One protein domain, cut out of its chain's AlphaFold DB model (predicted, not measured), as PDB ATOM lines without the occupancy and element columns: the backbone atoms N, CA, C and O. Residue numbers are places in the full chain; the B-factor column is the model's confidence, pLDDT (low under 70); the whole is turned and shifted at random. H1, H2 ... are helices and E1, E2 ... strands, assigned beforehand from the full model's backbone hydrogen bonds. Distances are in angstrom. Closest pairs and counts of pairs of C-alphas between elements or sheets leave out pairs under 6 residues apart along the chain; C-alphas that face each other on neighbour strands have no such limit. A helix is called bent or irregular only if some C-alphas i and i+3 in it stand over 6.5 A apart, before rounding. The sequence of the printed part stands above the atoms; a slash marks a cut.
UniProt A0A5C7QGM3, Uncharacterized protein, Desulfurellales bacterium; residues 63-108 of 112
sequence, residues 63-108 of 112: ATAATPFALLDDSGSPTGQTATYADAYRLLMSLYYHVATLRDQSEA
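AT A GLANCE: This is residues 63 to 108 of the 112 residues of an uncharacterized protein of Desulfurellales bacterium (UniProt A0A5C7QGM3). The model is roughly an L: a small hairpin of two antiparallel strands, E1 and E2, makes the short limb, and one long helix, H1, leaves the end of E2 and makes the long limb. Residues 90 to 108, of which 90 to 107 belong to H1, stick out from the hairpin as a free arm, and this arm makes the longest axis. The printed part has 46 residues, with two named strands and one named helix in the order E1, E2, H1; the sheet has the order E1 - E2, and the class is mixed, helices and strands. The whole is extended, with a radius of gyration of the C-alphas of 14.7 A, and its outline is flat, with spans of 42 by 30 by 11 A.

HOW THE PARTS SIT: The sheet is formed by E1, residues 68 to 72, and E2, residues 78 to 84, which are antiparallel neighbours and form a hairpin. The angle between their N-to-C directions is 141 degrees. C-alphas 68 and 84 face each other at 4.4 A, and C-alphas 72 and 78 face each other at 4.5 A. Across the pair, N 69 and O 83 are within hydrogen-bond range at 2.8 A, and so are N 79 and O 71 at 2.9 A. H1, residues 85 to 107, follows E2 through a tight link with 0 residues between them. The closest C-alphas of E1 and H1 are those of Pro 68 and Tyr 85, 7.0 A apart, while their centres are 21.2 A apart. Residues 90 to 108, of which 90 to 107 belong to H1, stand free. In H1 every O i to N i+4 pair is within hydrogen-bond range.

IN THESE COORDINATES: E1 runs from Pro 68, with its C-alpha at (-28.558, 30.389, -138.496), to Leu 72, 12.8 A from first to last C-alpha. E2 runs from Pro 78 to Thr 84 and is the longest strand by residues, with 7 residues and 14.7 A from first to last C-alpha; C-alpha 84 is at (-26.847, 30.317, -134.406). H1 runs from Tyr 85 to Glu 107, 23 residues and 33.4 A from first to last C-alpha, and is not bent. Its last C-alpha, that of Glu 107, is at (-22.508, 19.631, -101.235).

THE WHOLE: The two C-alphas farthest apart are those of Ala 63 and Ala 108, the first and last printed residues, at 42.4 A. The printed part has no cut. The links E1 to E2, with 5 residues, and E2 to H1 are tight, and no link is long. The mean pLDDT of the printed part is 92.9, and residues 107 to 108 are under 70.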
ATOM      1  N   ALA A  63     -16.375  29.078-139.470       93.44
ATOM      2  CA  ALA A  63     -17.239  29.012-140.642       93.44
ATOM      3  C   ALA A  63     -18.690  28.678-140.264       93.44
ATOM      4  O   ALA A  63     -19.616  29.217-140.870       93.44
ATOM      5  N   THR A  64     -18.900  27.823-139.258       94.12
ATOM      6  CA  THR A  64     -20.239  27.370-138.844       94.12
ATOM      7  C   THR A  64     -20.851  28.199-137.719       94.12
ATOM      8  O   THR A  64     -22.072  28.233-137.572       94.12
ATOM      9  N   ALA A  65     -20.037  28.906-136.927       93.81
ATOM     10  CA  ALA A  65     -20.487  29.594-135.716       93.81
ATOM     11  C   ALA A  65     -21.667  30.551-135.943       93.81
ATOM     12  O   ALA A  65     -22.584  30.584-135.124       93.81
ATOM     13  N   ALA A  66     -21.652  31.298-137.051       97.06
ATOM     14  CA  ALA A  66     -22.681  32.280-137.392       97.06
ATOM     15  C   ALA A  66     -23.828  31.709-138.246       97.06
ATOM     16  O   ALA A  66     -24.732  32.454-138.622       97.06
ATOM     17  N   THR A  67     -23.808  30.415-138.582       97.00
ATOM     18  CA  THR A  67     -24.862  29.803-139.397       97.00
ATOM     19  C   THR A  67     -26.186  29.804-138.624       97.00
ATOM     20  O   THR A  67     -26.235  29.270-137.515       97.00
ATOM     21  N   PRO A  68     -27.267  30.391-139.165       97.31
ATOM     22  CA  PRO A  68     -28.558  30.389-138.496       97.31
ATOM     23  C   PRO A  68     -29.300  29.067-138.719       97.31
ATOM     24  O   PRO A  68     -29.205  28.451-139.782       97.31
ATOM     25  N   PHE A  69     -30.103  28.670-137.740       96.56
ATOM     26  CA  PHE A  69     -31.096  27.609-137.850       96.56
ATOM     27  C   PHE A  69     -32.387  28.015-137.127       96.56
ATOM     28  O   PHE A  69     -32.380  28.862-136.229       96.56
ATOM     29  N   ALA A  70     -33.516  27.441-137.543       97.88
ATOM     30  CA  ALA A  70     -34.809  27.709-136.925       97.88
ATOM     31  C   ALA A  70     -34.929  26.976-135.583       97.88
ATOM     32  O   ALA A  70     -34.600  25.794-135.489       97.88
ATOM     33  N   LEU A  71     -35.439  27.663-134.561       97.25
ATOM     34  CA  LEU A  71     -35.811  27.016-133.307       97.25
ATOM     35  C   LEU A  71     -37.140  26.284-133.494       97.25
ATOM     36  O   LEU A  71     -38.121  26.883-133.947       97.25
ATOM     37  N   LEU A  72     -37.157  25.003-133.137       96.69
ATOM     38  CA  LEU A  72     -38.339  24.147-133.186       96.69
ATOM     39  C   LEU A  72     -38.974  24.030-131.796       96.69
ATOM     40  O   LEU A  72     -38.270  24.108-130.786       96.69
ATOM     41  N   ASP A  73     -40.290  23.846-131.753       95.69
ATOM     42  CA  ASP A  73     -41.019  23.462-130.544       95.69
ATOM     43  C   ASP A  73     -40.982  21.936-130.305       95.69
ATOM     44  O   ASP A  73     -40.302  21.186-131.011       95.69
ATOM     45  N   ASP A  74     -41.707  21.469-129.287       92.38
ATOM     46  CA  ASP A  74     -41.805  20.052-128.915       92.38
ATOM     47  C   ASP A  74     -42.529  19.183-129.957       92.38
ATOM     48  O   ASP A  74     -42.321  17.968-130.001       92.38
ATOM     49  N   SER A  75     -43.330  19.797-130.830       92.69
ATOM     50  CA  SER A  75     -43.970  19.149-131.977       92.69
ATOM     51  C   SER A  75     -43.057  19.056-133.207       92.69
ATOM     52  O   SER A  75     -43.399  18.386-134.182       92.69
ATOM     53  N   GLY A  76     -41.893  19.713-133.171       91.94
ATOM     54  CA  GLY A  76     -40.988  19.849-134.310       91.94
ATOM     55  C   GLY A  76     -41.371  20.979-135.270       91.94
ATOM     56  O   GLY A  76     -40.804  21.068-136.360       91.94
ATOM     57  N   SER A  77     -42.310  21.848-134.890       96.06
ATOM     58  CA  SER A  77     -42.744  22.978-135.711       96.06
ATOM     59  C   SER A  77     -41.855  24.206-135.473       96.06
ATOM     60  O   SER A  77     -41.430  24.455-134.342       96.06
ATOM     61  N   PRO A  78     -41.550  25.014-136.508       97.38
ATOM     62  CA  PRO A  78     -40.788  26.242-136.324       97.38
ATOM     63  C   PRO A  78     -41.521  27.248-135.436       97.38
ATOM     64  O   PRO A  78     -42.660  27.622-135.695       97.38
ATOM     65  N   THR A  79     -40.810  27.780-134.450       97.81
ATOM     66  CA  THR A  79     -41.312  28.812-133.523       97.81
ATOM     67  C   THR A  79     -41.335  30.225-134.122       97.81
ATOM     68  O   THR A  79     -41.755  31.175-133.465       97.81
ATOM     69  N   GLY A  80     -40.810  30.398-135.339       97.25
ATOM     70  CA  GLY A  80     -40.540  31.710-135.941       97.25
ATOM     71  C   GLY A  80     -39.270  32.395-135.415       97.25
ATOM     72  O   GLY A  80     -38.876  33.431-135.944       97.25
ATOM     73  N   GLN A  81     -38.604  31.816-134.414       97.81
ATOM     74  CA  GLN A  81     -37.320  32.292-133.904       97.81
ATOM     75  C   GLN A  81     -36.158  31.547-134.570       97.81
ATOM     76  O   GLN A  81     -36.303  30.423-135.057       97.81
ATOM     77  N   THR A  82     -34.985  32.174-134.569       98.00
ATOM     78  CA  THR A  82     -33.742  31.570-135.063       98.00
ATOM     79  C   THR A  82     -32.656  31.659-134.002       98.00
ATOM     80  O   THR A  82     -32.692  32.534-133.138       98.00
ATOM     81  N   ALA A  83     -31.699  30.743-134.077       97.56
ATOM     82  CA  ALA A  83     -30.478  30.756-133.288       97.56
ATOM     83  C   ALA A  83     -29.290  30.421-134.190       97.56
ATOM     84  O   ALA A  83     -29.459  29.875-135.280       97.56
ATOM     85  N   THR A  84     -28.082  30.747-133.744       97.06
ATOM     86  CA  THR A  84     -26.847  30.317-134.406       97.06
ATOM     87  C   THR A  84     -26.218  29.124-133.692       97.06
ATOM     88  O   THR A  84     -26.542  28.827-132.537       97.06
ATOM     89  N   TYR A  85     -25.274  28.442-134.345       93.62
ATOM     90  CA  TYR A  85     -24.493  27.382-133.693       93.62
ATOM     91  C   TYR A  85     -23.774  27.929-132.453       93.62
ATOM     92  O   TYR A  85     -23.777  27.285-131.406       93.62
ATOM     93  N   ALA A  86     -23.230  29.149-132.522       92.69
ATOM     94  CA  ALA A  86     -22.623  29.801-131.365       92.69
ATOM     95  C   ALA A  86     -23.612  29.985-130.197       92.69
ATOM     96  O   ALA A  86     -23.240  29.765-129.041       92.69
ATOM     97  N   ASP A  87     -24.870  30.340-130.478       95.12
ATOM     98  CA  ASP A  87     -25.901  30.480-129.442       95.12
ATOM     99  C   ASP A  87     -26.240  29.136-128.791       95.12
ATOM    100  O   ASP A  87     -26.333  29.066-127.565       95.12
ATOM    101  N   ALA A  88     -26.339  28.059-129.578       92.06
ATOM    102  CA  ALA A  88     -26.582  26.712-129.057       92.06
ATOM    103  C   ALA A  88     -25.501  26.281-128.051       92.06
ATOM    104  O   ALA A  88     -25.806  25.818-126.951       92.06
ATOM    105  N   TYR A  89     -24.226  26.493-128.385       89.12
ATOM    106  CA  TYR A  89     -23.128  26.174-127.471       89.12
ATOM    107  C   TYR A  89     -23.096  27.084-126.245       89.12
ATOM    108  O   TYR A  89     -22.792  26.614-125.147       89.12
ATOM    109  N   ARG A  90     -23.449  28.367-126.396       91.12
ATOM    110  CA  ARG A  90     -23.582  29.277-125.253       91.12
ATOM    111  C   ARG A  90     -24.677  28.802-124.299       91.12
ATOM    112  O   ARG A  90     -24.457  28.820-123.094       91.12
ATOM    113  N   LEU A  91     -25.814  28.332-124.816       92.81
ATOM    114  CA  LEU A  91     -26.896  27.763-124.006       92.81
ATOM    115  C   LEU A  91     -26.449  26.507-123.252       92.81
ATOM    116  O   LEU A  91     -26.681  26.417-122.049       92.81
ATOM    117  N   LEU A  92     -25.760  25.576-123.919       89.94
ATOM    118  CA  LEU A  92     -25.222  24.372-123.272       89.94
ATOM    119  C   LEU A  92     -24.204  24.713-122.175       89.94
ATOM    120  O   LEU A  92     -24.237  24.128-121.094       89.94
ATOM    121  N   MET A  93     -23.325  25.688-122.425       89.44
ATOM    122  CA  MET A  93     -22.374  26.182-121.427       89.44
ATOM    123  C   MET A  93     -23.093  26.815-120.227       89.44
ATOM    124  O   MET A  93     -22.757  26.519-119.082       89.44
ATOM    125  N   SER A  94     -24.092  27.665-120.470       93.25
ATOM    126  CA  SER A  94     -24.898  28.273-119.406       93.25
ATOM    127  C   SER A  94     -25.642  27.217-118.587       93.25
ATOM    128  O   SER A  94     -25.661  27.297-117.360       93.25
ATOM    129  N   LEU A  95     -26.198  26.195-119.248       93.94
ATOM    130  CA  LEU A  95     -26.849  25.068-118.583       93.94
ATOM    131  C   LEU A  95     -25.862  24.306-117.694       93.94
ATOM    132  O   LEU A  95     -26.204  23.999-116.556       93.94
ATOM    133  N   TYR A  96     -24.634  24.063-118.166       93.31
ATOM    134  CA  TYR A  96     -23.580  23.454-117.352       93.31
ATOM    135  C   TYR A  96     -23.313  24.250-116.070       93.31
ATOM    136  O   TYR A  96     -23.352  23.679-114.983       93.31
ATOM    137  N   TYR A  97     -23.084  25.563-116.167       94.62
ATOM    138  CA  TYR A  97     -22.835  26.383-114.978       94.62
ATOM    139  C   TYR A  97     -24.023  26.382-114.015       94.62
ATOM    140  O   TYR A  97     -23.823  26.330-112.802       94.62
ATOM    141  N   HIS A  98     -25.251  26.388-114.538       96.00
ATOM    142  CA  HIS A  98     -26.455  26.286-113.722       96.00
ATOM    143  C   HIS A  98     -26.505  24.964-112.939       96.00
ATOM    144  O   HIS A  98     -26.626  24.988-111.715       96.00
ATOM    145  N   VAL A  99     -26.346  23.816-113.609       95.94
ATOM    146  CA  VAL A  99     -26.398  22.505-112.934       95.94
ATOM    147  C   VAL A  99     -25.200  22.268-112.011       95.94
ATOM    148  O   VAL A  99     -25.365  21.667-110.952       95.94
ATOM    149  N   ALA A 100     -24.014  22.773-112.363       94.94
ATOM    150  CA  ALA A 100     -22.828  22.709-111.510       94.94
ATOM    151  C   ALA A 100     -23.031  23.515-110.222       94.94
ATOM    152  O   ALA A 100     -22.761  23.014-109.137       94.94
ATOM    153  N   THR A 101     -23.606  24.716-110.329       96.19
ATOM    154  CA  THR A 101     -23.943  25.541-109.162       96.19
ATOM    155  C   THR A 101     -24.913  24.815-108.228       96.19
ATOM    156  O   THR A 101     -24.708  24.821-107.018       96.19
ATOM    157  N   LEU A 102     -25.947  24.158-108.767       95.25
ATOM    158  CA  LEU A 102     -26.897  23.383-107.960       95.25
ATOM    159  C   LEU A 102     -26.231  22.196-107.249       95.25
ATOM    160  O   LEU A 102     -26.507  21.957-106.075       95.25
ATOM    161  N   ARG A 103     -25.334  21.477-107.937       94.50
ATOM    162  CA  ARG A 103     -24.535  20.402-107.331       94.50
ATOM    163  C   ARG A 103     -23.702  20.942-106.171       94.50
ATOM    164  O   ARG A 103     -23.800  20.421-105.064       94.50
ATOM    165  N   ASP A 104     -22.946  22.007-106.402       94.62
ATOM    166  CA  ASP A 104     -22.015  22.549-105.410       94.62
ATOM    167  C   ASP A 104     -22.765  23.136-104.195       94.62
ATOM    168  O   ASP A 104     -22.299  23.043-103.062       94.62
ATOM    169  N   GLN A 105     -23.974  23.673-104.398       91.00
ATOM    170  CA  GLN A 105     -24.865  24.094-103.308       91.00
ATOM    171  C   GLN A 105     -25.395  22.918-102.481       91.00
ATOM    172  O   GLN A 105     -25.588  23.066-101.277       91.00
ATOM    173  N   SER A 106     -25.631  21.760-103.104       79.00
ATOM    174  CA  SER A 106     -26.075  20.551-102.398       79.00
ATOM    175  C   SER A 106     -24.960  19.875-101.589       79.00
ATOM    176  O   SER A 106     -25.248  19.164-100.630       79.00
ATOM    177  N   GLU A 107     -23.696  20.129-101.944       66.12
ATOM    178  CA  GLU A 107     -22.508  19.631-101.235       66.12
ATOM    179  C   GLU A 107     -22.008  20.588-100.138       66.12
ATOM    180  O   GLU A 107     -21.155  20.205 -99.334       66.12
ATOM    181  N   ALA A 108     -22.539  21.814-100.064       55.66
ATOM    182  CA  ALA A 108     -22.229  22.732 -98.975       55.66
ATOM    183  C   ALA A 108     -22.709  22.116 -97.643       55.66
ATOM    184  O   ALA A 108     -23.908  21.867 -97.487       55.66
TER     185      ALA A 108